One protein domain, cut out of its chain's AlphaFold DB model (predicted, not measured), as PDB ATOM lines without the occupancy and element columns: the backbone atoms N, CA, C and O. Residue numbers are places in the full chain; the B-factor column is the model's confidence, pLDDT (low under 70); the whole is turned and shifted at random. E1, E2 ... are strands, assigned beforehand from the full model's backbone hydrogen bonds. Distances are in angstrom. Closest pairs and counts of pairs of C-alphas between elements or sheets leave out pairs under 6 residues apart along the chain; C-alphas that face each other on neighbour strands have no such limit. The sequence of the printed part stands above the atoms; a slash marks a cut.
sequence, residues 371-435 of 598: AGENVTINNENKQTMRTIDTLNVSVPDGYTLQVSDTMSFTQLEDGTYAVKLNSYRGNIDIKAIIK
ATOM      1  N   ALA A 371      18.978  45.034  41.278       89.50
ATOM      2  CA  ALA A 371      20.168  44.195  41.256       89.50
ATOM      3  C   ALA A 371      20.535  43.775  42.686       89.50
ATOM      4  O   ALA A 371      20.665  44.613  43.576       89.50
ATOM      5  N   GLY A 372      20.683  42.471  42.900       82.19
ATOM      6  CA  GLY A 372      21.205  41.908  44.136       82.19
ATOM      7  C   GLY A 372      22.712  42.115  44.273       82.19
ATOM      8  O   GLY A 372      23.388  42.629  43.381       82.19
ATOM      9  N   GLU A 373      23.253  41.669  45.402       79.06
ATOM     10  CA  GLU A 373      24.695  41.684  45.633       79.06
ATOM     11  C   GLU A 373      25.442  40.878  44.561       79.06
ATOM     12  O   GLU A 373      24.934  39.887  44.031       79.06
ATOM     13  N   ASN A 374      26.675  41.294  44.259       80.06
ATOM     14  CA  ASN A 374      27.546  40.647  43.272       80.06
ATOM     15  C   ASN A 374      27.007  40.655  41.830       80.06
ATOM     16  O   ASN A 374      27.438  39.860  40.998       80.06
ATOM     17  N   VAL A 375      26.095  41.570  41.508       87.69
ATOM     18  CA  VAL A 375      25.642  41.833  40.140       87.69
ATOM     19  C   VAL A 375      26.195  43.182  39.697       87.69
ATOM     20  O   VAL A 375      26.011  44.188  40.374       87.69
ATOM     21  N   THR A 376      26.862  43.219  38.546       89.44
ATOM     22  CA  THR A 376      27.303  44.467  37.908       89.44
ATOM     23  C   THR A 376      26.518  44.677  36.622       89.44
ATOM     24  O   THR A 376      26.557  43.836  35.727       89.44
ATOM     25  N   ILE A 377      25.801  45.798  36.519       90.75
ATOM     26  CA  ILE A 377      25.150  46.220  35.275       90.75
ATOM     27  C   ILE A 377      26.165  47.050  34.491       90.75
ATOM     28  O   ILE A 377      26.541  48.139  34.912       90.75
ATOM     29  N   ASN A 378      26.608  46.533  33.348       85.88
ATOM     30  CA  ASN A 378      27.666  47.140  32.535       85.88
ATOM     31  C   ASN A 378      27.150  48.255  31.614       85.88
ATOM     32  O   ASN A 378      27.929  48.907  30.922       85.88
ATOM     33  N   ASN A 379      25.835  48.470  31.564       85.06
ATOM     34  CA  ASN A 379      25.257  49.631  30.902       85.06
ATOM     35  C   ASN A 379      25.412  50.851  31.812       85.06
ATOM     36  O   ASN A 379      24.882  50.853  32.922       85.06
ATOM     37  N   GLU A 380      26.101  51.886  31.331       74.44
ATOM     38  CA  GLU A 380      26.350  53.105  32.104       74.44
ATOM     39  C   GLU A 380      25.060  53.656  32.729       74.44
ATOM     40  O   GLU A 380      24.111  54.016  32.030       74.44
ATOM     41  N   ASN A 381      25.043  53.710  34.065       65.38
ATOM     42  CA  ASN A 381      24.027  54.364  34.892       65.38
ATOM     43  C   ASN A 381      22.565  53.939  34.636       65.38
ATOM     44  O   ASN A 381      21.642  54.701  34.939       65.38
ATOM     45  N   LYS A 382      22.309  52.730  34.115       79.75
ATOM     46  CA  LYS A 382      20.932  52.245  33.925       79.75
ATOM     47  C   LYS A 382      20.299  51.791  35.244       79.75
ATOM     48  O   LYS A 382      20.592  50.709  35.740       79.75
ATOM     49  N   GLN A 383      19.376  52.600  35.764       88.81
ATOM     50  CA  GLN A 383      18.487  52.237  36.881       88.81
ATOM     51  C   GLN A 383      17.155  51.627  36.417       88.81
ATOM     52  O   GLN A 383      16.425  51.028  37.209       88.81
ATOM     53  N   THR A 384      16.836  51.779  35.132       92.94
ATOM     54  CA  THR A 384      15.625  51.250  34.510       92.94
ATOM     55  C   THR A 384      15.924  50.597  33.160       92.94
ATOM     56  O   THR A 384      16.967  50.842  32.543       92.94
ATOM     57  N   MET A 385      15.005  49.756  32.684       91.62
ATOM     58  CA  MET A 385      15.027  49.200  31.326       91.62
ATOM     59  C   MET A 385      13.626  49.132  30.721       91.62
ATOM     60  O   MET A 385      12.642  48.958  31.435       91.62
ATOM     61  N   ARG A 386      13.539  49.201  29.394       92.00
ATOM     62  CA  ARG A 386      12.304  48.939  28.633       92.00
ATOM     63  C   ARG A 386      12.290  47.504  28.108       92.00
ATOM     64  O   ARG A 386      13.328  46.846  28.061       92.00
ATOM     65  N   THR A 387      11.142  47.034  27.630       87.25
ATOM     66  CA  THR A 387      11.014  45.709  26.986       87.25
ATOM     67  C   THR A 387      11.865  45.559  25.722       87.25
ATOM     68  O   THR A 387      12.292  44.456  25.398       87.25
ATOM     69  N   ILE A 388      12.142  46.663  25.026       87.12
ATOM     70  CA  ILE A 388      12.986  46.693  23.821       87.12
ATOM     71  C   ILE A 388      14.491  46.728  24.127       87.12
ATOM     72  O   ILE A 388      15.310  46.551  23.224       87.12
ATOM     73  N   ASP A 389      14.868  46.985  25.380       90.62
ATOM     74  CA  ASP A 389      16.267  47.094  25.769       90.62
ATOM     75  C   ASP A 389      16.888  45.706  26.011       90.62
ATOM     76  O   ASP A 389      16.219  44.713  26.288       90.62
ATOM     77  N   THR A 390      18.216  45.645  25.946       91.19
ATOM     78  CA  THR A 390      19.012  44.516  26.450       91.19
ATOM     79  C   THR A 390      19.969  45.045  27.509       91.19
ATOM     80  O   THR A 390      20.623  46.068  27.287       91.19
ATOM     81  N   LEU A 391      20.026  44.379  28.662       91.75
ATOM     82  CA  LEU A 391      20.985  44.674  29.723       91.75
ATOM     83  C   LEU A 391      22.193  43.748  29.606       91.75
ATOM     84  O   LEU A 391      22.031  42.540  29.464       91.75
ATOM     85  N   ASN A 392      23.389  44.310  29.722       92.38
ATOM     86  CA  ASN A 392      24.634  43.564  29.821       92.38
ATOM     87  C   ASN A 392      25.015  43.473  31.296       92.38
ATOM     88  O   ASN A 392      25.245  44.493  31.947       92.38
ATOM     89  N   VAL A 393      25.068  42.255  31.819       92.62
ATOM     90  CA  VAL A 393      25.250  41.982  33.243       92.62
ATOM     91  C   VAL A 393      26.457  41.083  33.458       92.62
ATOM     92  O   VAL A 393      26.620  40.080  32.770       92.62
ATOM     93  N   SER A 394      27.281  41.408  34.445       90.19
ATOM     94  CA  SER A 394      28.379  40.561  34.907       90.19
ATOM     95  C   SER A 394      28.129  40.083  36.328       90.19
ATOM     96  O   SER A 394      27.613  40.822  37.167       90.19
ATOM     97  N   VAL A 395      28.553  38.853  36.602       84.06
ATOM     98  CA  VAL A 395      28.653  38.288  37.951       84.06
ATOM     99  C   VAL A 395      30.077  37.756  38.156       84.06
ATOM    100  O   VAL A 395      30.736  37.433  37.163       84.06
ATOM    101  N   PRO A 396      30.581  37.679  39.400       76.19
ATOM    102  CA  PRO A 396      31.901  37.133  39.684       76.19
ATOM    103  C   PRO A 396      32.073  35.678  39.241       76.19
ATOM    104  O   PRO A 396      31.110  34.916  39.105       76.19
ATOM    105  N   ASP A 397      33.330  35.262  39.109       73.19
ATOM    106  CA  ASP A 397      33.677  33.863  38.885       73.19
ATOM    107  C   ASP A 397      33.088  32.959  39.978       73.19
ATOM    108  O   ASP A 397      33.048  33.303  41.158       73.19
ATOM    109  N   GLY A 398      32.600  31.786  39.573       56.59
ATOM    110  CA  GLY A 398      31.875  30.868  40.458       56.59
ATOM    111  C   GLY A 398      30.373  31.152  40.587       56.59
ATOM    112  O   GLY A 398      29.658  30.292  41.098       56.59
ATOM    113  N   TYR A 399      29.866  32.270  40.053       71.56
ATOM    114  CA  TYR A 399      28.437  32.608  40.046       71.56
ATOM    115  C   TYR A 399      27.816  32.519  38.647       71.56
ATOM    116  O   TYR A 399      28.465  32.771  37.637       71.56
ATOM    117  N   THR A 400      26.547  32.130  38.576       77.00
ATOM    118  CA  THR A 400      25.669  32.277  37.417       77.00
ATOM    119  C   THR A 400      24.558  33.260  37.736       77.00
ATOM    120  O   THR A 400      24.239  33.532  38.893       77.00
ATOM    121  N   LEU A 401      23.951  33.787  36.685       83.88
ATOM    122  CA  LEU A 401      22.815  34.670  36.808       83.88
ATOM    123  C   LEU A 401      21.538  33.893  37.153       83.88
ATOM    124  O   LEU A 401      21.256  32.850  36.560       83.88
ATOM    125  N   GLN A 402      20.753  34.440  38.076       82.75
ATOM    126  CA  GLN A 402      19.340  34.143  38.266       82.75
ATOM    127  C   GLN A 402      18.552  35.427  38.011       82.75
ATOM    128  O   GLN A 402      18.904  36.494  38.515       82.75
ATOM    129  N   VAL A 403      17.486  35.322  37.229       86.75
ATOM    130  CA  VAL A 403      16.579  36.432  36.923       86.75
ATOM    131  C   VAL A 403      15.152  36.020  37.261       86.75
ATOM    132  O   VAL A 403      14.860  34.824  37.296       86.75
ATOM    133  N   SER A 404      14.278  36.993  37.506       83.88
ATOM    134  CA  SER A 404      12.837  36.757  37.654       83.88
ATOM    135  C   SER A 404      12.227  36.062  36.430       83.88
ATOM    136  O   SER A 404      12.698  36.230  35.305       83.88
ATOM    137  N   ASP A 405      11.105  35.363  36.629       85.12
ATOM    138  CA  ASP A 405      10.383  34.614  35.581       85.12
ATOM    139  C   ASP A 405       9.912  35.481  34.396       85.12
ATOM    140  O   ASP A 405       9.617  34.981  33.309       85.12
ATOM    141  N   THR A 406       9.844  36.802  34.576       85.38
ATOM    142  CA  THR A 406       9.508  37.768  33.522       85.38
ATOM    143  C   THR A 406      10.666  38.037  32.562       85.38
ATOM    144  O   THR A 406      10.475  38.758  31.578       85.38
ATOM    145  N   MET A 407      11.849  37.472  32.806       87.81
ATOM    146  CA  MET A 407      13.086  37.765  32.088       87.81
ATOM    147  C   MET A 407      13.719  36.512  31.476       87.81
ATOM    148  O   MET A 407      13.445  35.378  31.855       87.81
ATOM    149  N   SER A 408      14.587  36.721  30.491       88.94
ATOM    150  CA  SER A 408      15.482  35.701  29.947       88.94
ATOM    151  C   SER A 408      16.911  36.225  29.936       88.94
ATOM    152  O   SER A 408      17.142  37.436  29.904       88.94
ATOM    153  N   PHE A 409      17.882  35.314  29.955       90.19
ATOM    154  CA  PHE A 409      19.278  35.673  29.765       90.19
ATOM    155  C   PHE A 409      19.996  34.691  28.844       90.19
ATOM    156  O   PHE A 409      19.686  33.501  28.815       90.19
ATOM    157  N   THR A 410      21.001  35.204  28.140       90.25
ATOM    158  CA  THR A 410      21.947  34.415  27.350       90.25
ATOM    159  C   THR A 410      23.359  34.784  27.777       90.25
ATOM    160  O   THR A 410      23.696  35.967  27.817       90.25
ATOM    161  N   GLN A 411      24.188  33.791  28.092       85.88
ATOM    162  CA  GLN A 411      25.604  34.032  28.365       85.88
ATOM    163  C   GLN A 411      26.349  34.327  27.052       85.88
ATOM    164  O   GLN A 411      26.160  33.624  26.059       85.88
ATOM    165  N   LEU A 412      27.165  35.377  27.050       87.81
ATOM    166  CA  LEU A 412      27.984  35.829  25.929       87.81
ATOM    167  C   LEU A 412      29.389  35.204  25.984       87.81
ATOM    168  O   LEU A 412      29.808  34.656  27.003       87.81
ATOM    169  N   GLU A 413      30.131  35.297  24.876       84.88
ATOM    170  CA  GLU A 413      31.484  34.724  24.749       84.88
ATOM    171  C   GLU A 413      32.497  35.330  25.733       84.88
ATOM    172  O   GLU A 413      33.434  34.651  26.149       84.88
ATOM    173  N   ASP A 414      32.294  36.584  26.136       82.44
ATOM    174  CA  ASP A 414      33.131  37.295  27.110       82.44
ATOM    175  C   ASP A 414      32.802  36.946  28.576       82.44
ATOM    176  O   ASP A 414      33.386  37.514  29.497       82.44
ATOM    177  N   GLY A 415      31.875  36.007  28.801       78.38
ATOM    178  CA  GLY A 415      31.443  35.562  30.125       78.38
ATOM    179  C   GLY A 415      30.343  36.418  30.759       78.38
ATOM    180  O   GLY A 415      29.813  36.016  31.797       78.38
ATOM    181  N   THR A 416      29.961  37.541  30.142       90.75
ATOM    182  CA  THR A 416      28.838  38.376  30.588       90.75
ATOM    183  C   THR A 416      27.490  37.800  30.143       90.75
ATOM    184  O   THR A 416      27.415  36.811  29.417       90.75
ATOM    185  N   TYR A 417      26.394  38.393  30.608       91.06
ATOM    186  CA  TYR A 417      25.030  37.953  30.346       91.06
ATOM    187  C   TYR A 417      24.243  39.057  29.645       91.06
ATOM    188  O   TYR A 417      24.130  40.167  30.160       91.06
ATOM    189  N   ALA A 418      23.650  38.736  28.497       92.81
ATOM    190  CA  ALA A 418      22.639  39.566  27.857       92.81
ATOM    191  C   ALA A 418      21.267  39.210  28.438       92.81
ATOM    192  O   ALA A 418      20.758  38.115  28.201       92.81
ATOM    193  N   VAL A 419      20.674  40.130  29.192       93.25
ATOM    194  CA  VAL A 419      19.393  39.962  29.883       93.25
ATOM    195  C   VAL A 419      18.308  40.761  29.168       93.25
ATOM    196  O   VAL A 419      18.502  41.932  28.830       93.25
ATOM    197  N   LYS A 420      17.154  40.134  28.942       92.50
ATOM    198  CA  LYS A 420      15.994  40.727  28.269       92.50
ATOM    199  C   LYS A 420      14.730  40.517  29.084       92.50
ATOM    200  O   LYS A 420      14.562  39.495  29.746       92.50
ATOM    201  N   LEU A 421      13.828  41.484  29.001       90.75
ATOM    202  CA  LEU A 421      12.504  41.394  29.595       90.75
ATOM    203  C   LEU A 421      11.546  40.752  28.577       90.75
ATOM    204  O   LEU A 421      11.417  41.231  27.455       90.75
ATOM    205  N   ASN A 422      10.878  39.666  28.963       84.31
ATOM    206  CA  ASN A 422       9.999  38.890  28.079       84.31
ATOM    207  C   ASN A 422       8.536  39.359  28.132       84.31
ATOM    208  O   ASN A 422       7.696  38.860  27.386       84.31
ATOM    209  N   SER A 423       8.200  40.271  29.048       83.81
ATOM    210  CA  SER A 423       6.829  40.733  29.261       83.81
ATOM    211  C   SER A 423       6.784  42.182  29.731       83.81
ATOM    212  O   SER A 423       7.692  42.658  30.400       83.81
ATOM    213  N   TYR A 424       5.673  42.869  29.488       85.25
ATOM    214  CA  TYR A 424       5.431  44.220  30.005       85.25
ATOM    215  C   TYR A 424       5.099  44.243  31.516       85.25
ATOM    216  O   TYR A 424       4.604  45.231  32.034       85.25
ATOM    217  N   ARG A 425       5.321  43.153  32.262       88.56
ATOM    218  CA  ARG A 425       4.997  43.099  33.699       88.56
ATOM    219  C   ARG A 425       6.108  43.642  34.598       88.56
ATOM    220  O   ARG A 425       5.868  43.831  35.786       88.56
ATOM    221  N   GLY A 426       7.298  43.907  34.057       90.44
ATOM    222  CA  GLY A 426       8.445  44.347  34.852       90.44
ATOM    223  C   GLY A 426       8.903  43.266  35.825       90.44
ATOM    224  O   GLY A 426       9.144  42.134  35.405       90.44
ATOM    225  N   ASN A 427       8.998  43.617  37.111       91.31
ATOM    226  CA  ASN A 427       9.505  42.752  38.180       91.31
ATOM    227  C   ASN A 427      10.932  42.265  37.890       91.31
ATOM    228  O   ASN A 427      11.203  41.069  37.765       91.31
ATOM    229  N   ILE A 428      11.834  43.225  37.697       91.56
ATOM    230  CA  ILE A 428      13.216  42.949  37.322       91.56
ATOM    231  C   ILE A 428      14.042  42.787  38.590       91.56
ATOM    232  O   ILE A 428      14.592  43.759  39.110       91.56
ATOM    233  N   ASP A 429      14.146  41.544  39.052       88.38
ATOM    234  CA  ASP A 429      15.120  41.155  40.062       88.38
ATOM    235  C   ASP A 429      16.226  40.346  39.393       88.38
ATOM    236  O   ASP A 429      15.979  39.361  38.690       88.38
ATOM    237  N   ILE A 430      17.467  40.767  39.618       90.94
ATOM    238  CA  ILE A 430      18.652  40.121  39.061       90.94
ATOM    239  C   ILE A 430      19.554  39.731  40.219       90.94
ATOM    240  O   ILE A 430      19.939  40.581  41.018       90.94
ATOM    241  N   LYS A 431      19.909  38.452  40.322       85.62
ATOM    242  CA  LYS A 431      20.731  37.919  41.411       85.62
ATOM    243  C   LYS A 431      21.888  37.101  40.860       85.62
ATOM    244  O   LYS A 431      21.750  36.398  39.861       85.62
ATOM    245  N   ALA A 432      23.022  37.158  41.545       76.00
ATOM    246  CA  ALA A 432      24.105  36.209  41.353       76.00
ATOM    247  C   ALA A 432      23.868  35.007  42.277       76.00
ATOM    248  O   ALA A 432      23.759  35.164  43.493       76.00
ATOM    249  N   ILE A 433      23.801  33.805  41.713       65.50
ATOM    250  CA  ILE A 433      23.736  32.546  42.467       65.50
ATOM    251  C   ILE A 433      24.962  31.703  42.140       65.50
ATOM    252  O   ILE A 433      25.523  31.821  41.061       65.50
ATOM    253  N   ILE A 434      25.410  30.847  43.047       54.59
ATOM    254  CA  ILE A 434      26.590  30.007  42.796       54.59
ATOM    255  C   ILE A 434      26.288  29.029  41.644       54.59
ATOM    256  O   ILE A 434      25.207  28.442  41.593       54.59
ATOM    257  N   LYS A 435      27.227  28.864  40.699       55.28
ATOM    258  CA  LYS A 435      27.098  27.933  39.562       55.28
ATOM    259  C   LYS A 435      26.863  26.510  40.071       55.28
ATOM    260  O   LYS A 435      27.740  25.928  40.706       55.28
TER     261      LYS A 435
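Overview. This is residues 371 to 435 of the 598 residues of an uncharacterized protein of Butyrivibrio sp. Su6 (UniProt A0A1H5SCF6). The domain is a small sandwich, two sheets face to face: E1, E4 and E3 form one sheet, E2 and E5 the other, and the two face each other only in part, with their best planes 43 degrees apart. A stretch of 20 residues with no named element, 371 to 390, leads into E1, and its residues 376 to 377 pair beside that strand. The printed part has 65 residues, with five named strands, E1 to E5 in order along the chain, and no named helix; the sheet orders are E1 - E4 - E3 and E2 - E5, both antiparallel. The class is all strand, though under half of the residues, 26 of 65, are in named elements. The whole is compact, with a radius of gyration of the C-alphas of 10.9 A and spans of 31 by 23 by 21 A.

Along the chain. After residues 371 to 390, E1 takes residues 391 to 394, beginning at C-alpha 391 (20.985, 44.674, 29.723). E2 is residues 399 to 403 and is 12.8 A long from first to last C-alpha. E3, residues 407 to 411, measures 13.6 A, and E4, residues 417 to 421, measures 13.0 A. E5, residues 428 to 434, is the longest strand at 19.4 A, from C-alpha 428 (13.216, 42.949, 37.322) to C-alpha 434 (26.590, 30.007, 42.796).

Arrangement. In the larger sheet E4 is the inner strand, and E1 and E3 are edge strands. E1 and E4 are antiparallel at 143 degrees, with N 393 and O 417 within hydrogen-bond range at 2.8 A. E3 and E4 form a hairpin at 161 degrees, with N 410 and O 418 within hydrogen-bond range at 2.9 A. Residues 376 to 377 pair antiparallel with residues 393 to 394 of E1. In the other sheet E2 and E5 are antiparallel at 154 degrees, with N 402 and O 431 within hydrogen-bond range at 2.8 A. The strands of one sheet stand at 17 degrees to those of the other. Between the sheets, the closest C-alphas of E2 and E3 are those of Val 403 and Phe 409, 7.7 A apart, and those of E3 and E5 are Met 407 and Ile 428, 7.4 A apart. E1 and E5 are apart; E1 and E2 are only just apart, 8.3 A at the closest.

Size, cuts and confidence. The two C-alphas farthest apart are those of Gly 398 and Tyr 424, at 31.4 A. The printed part has no cut. The links E1 to E2, E2 to E3 and E3 to E4 are tight, E4 to E5 is short, and none is long. The mean pLDDT of the printed part is 84.4; residues 381, 398 and 433 to 435 are under 70.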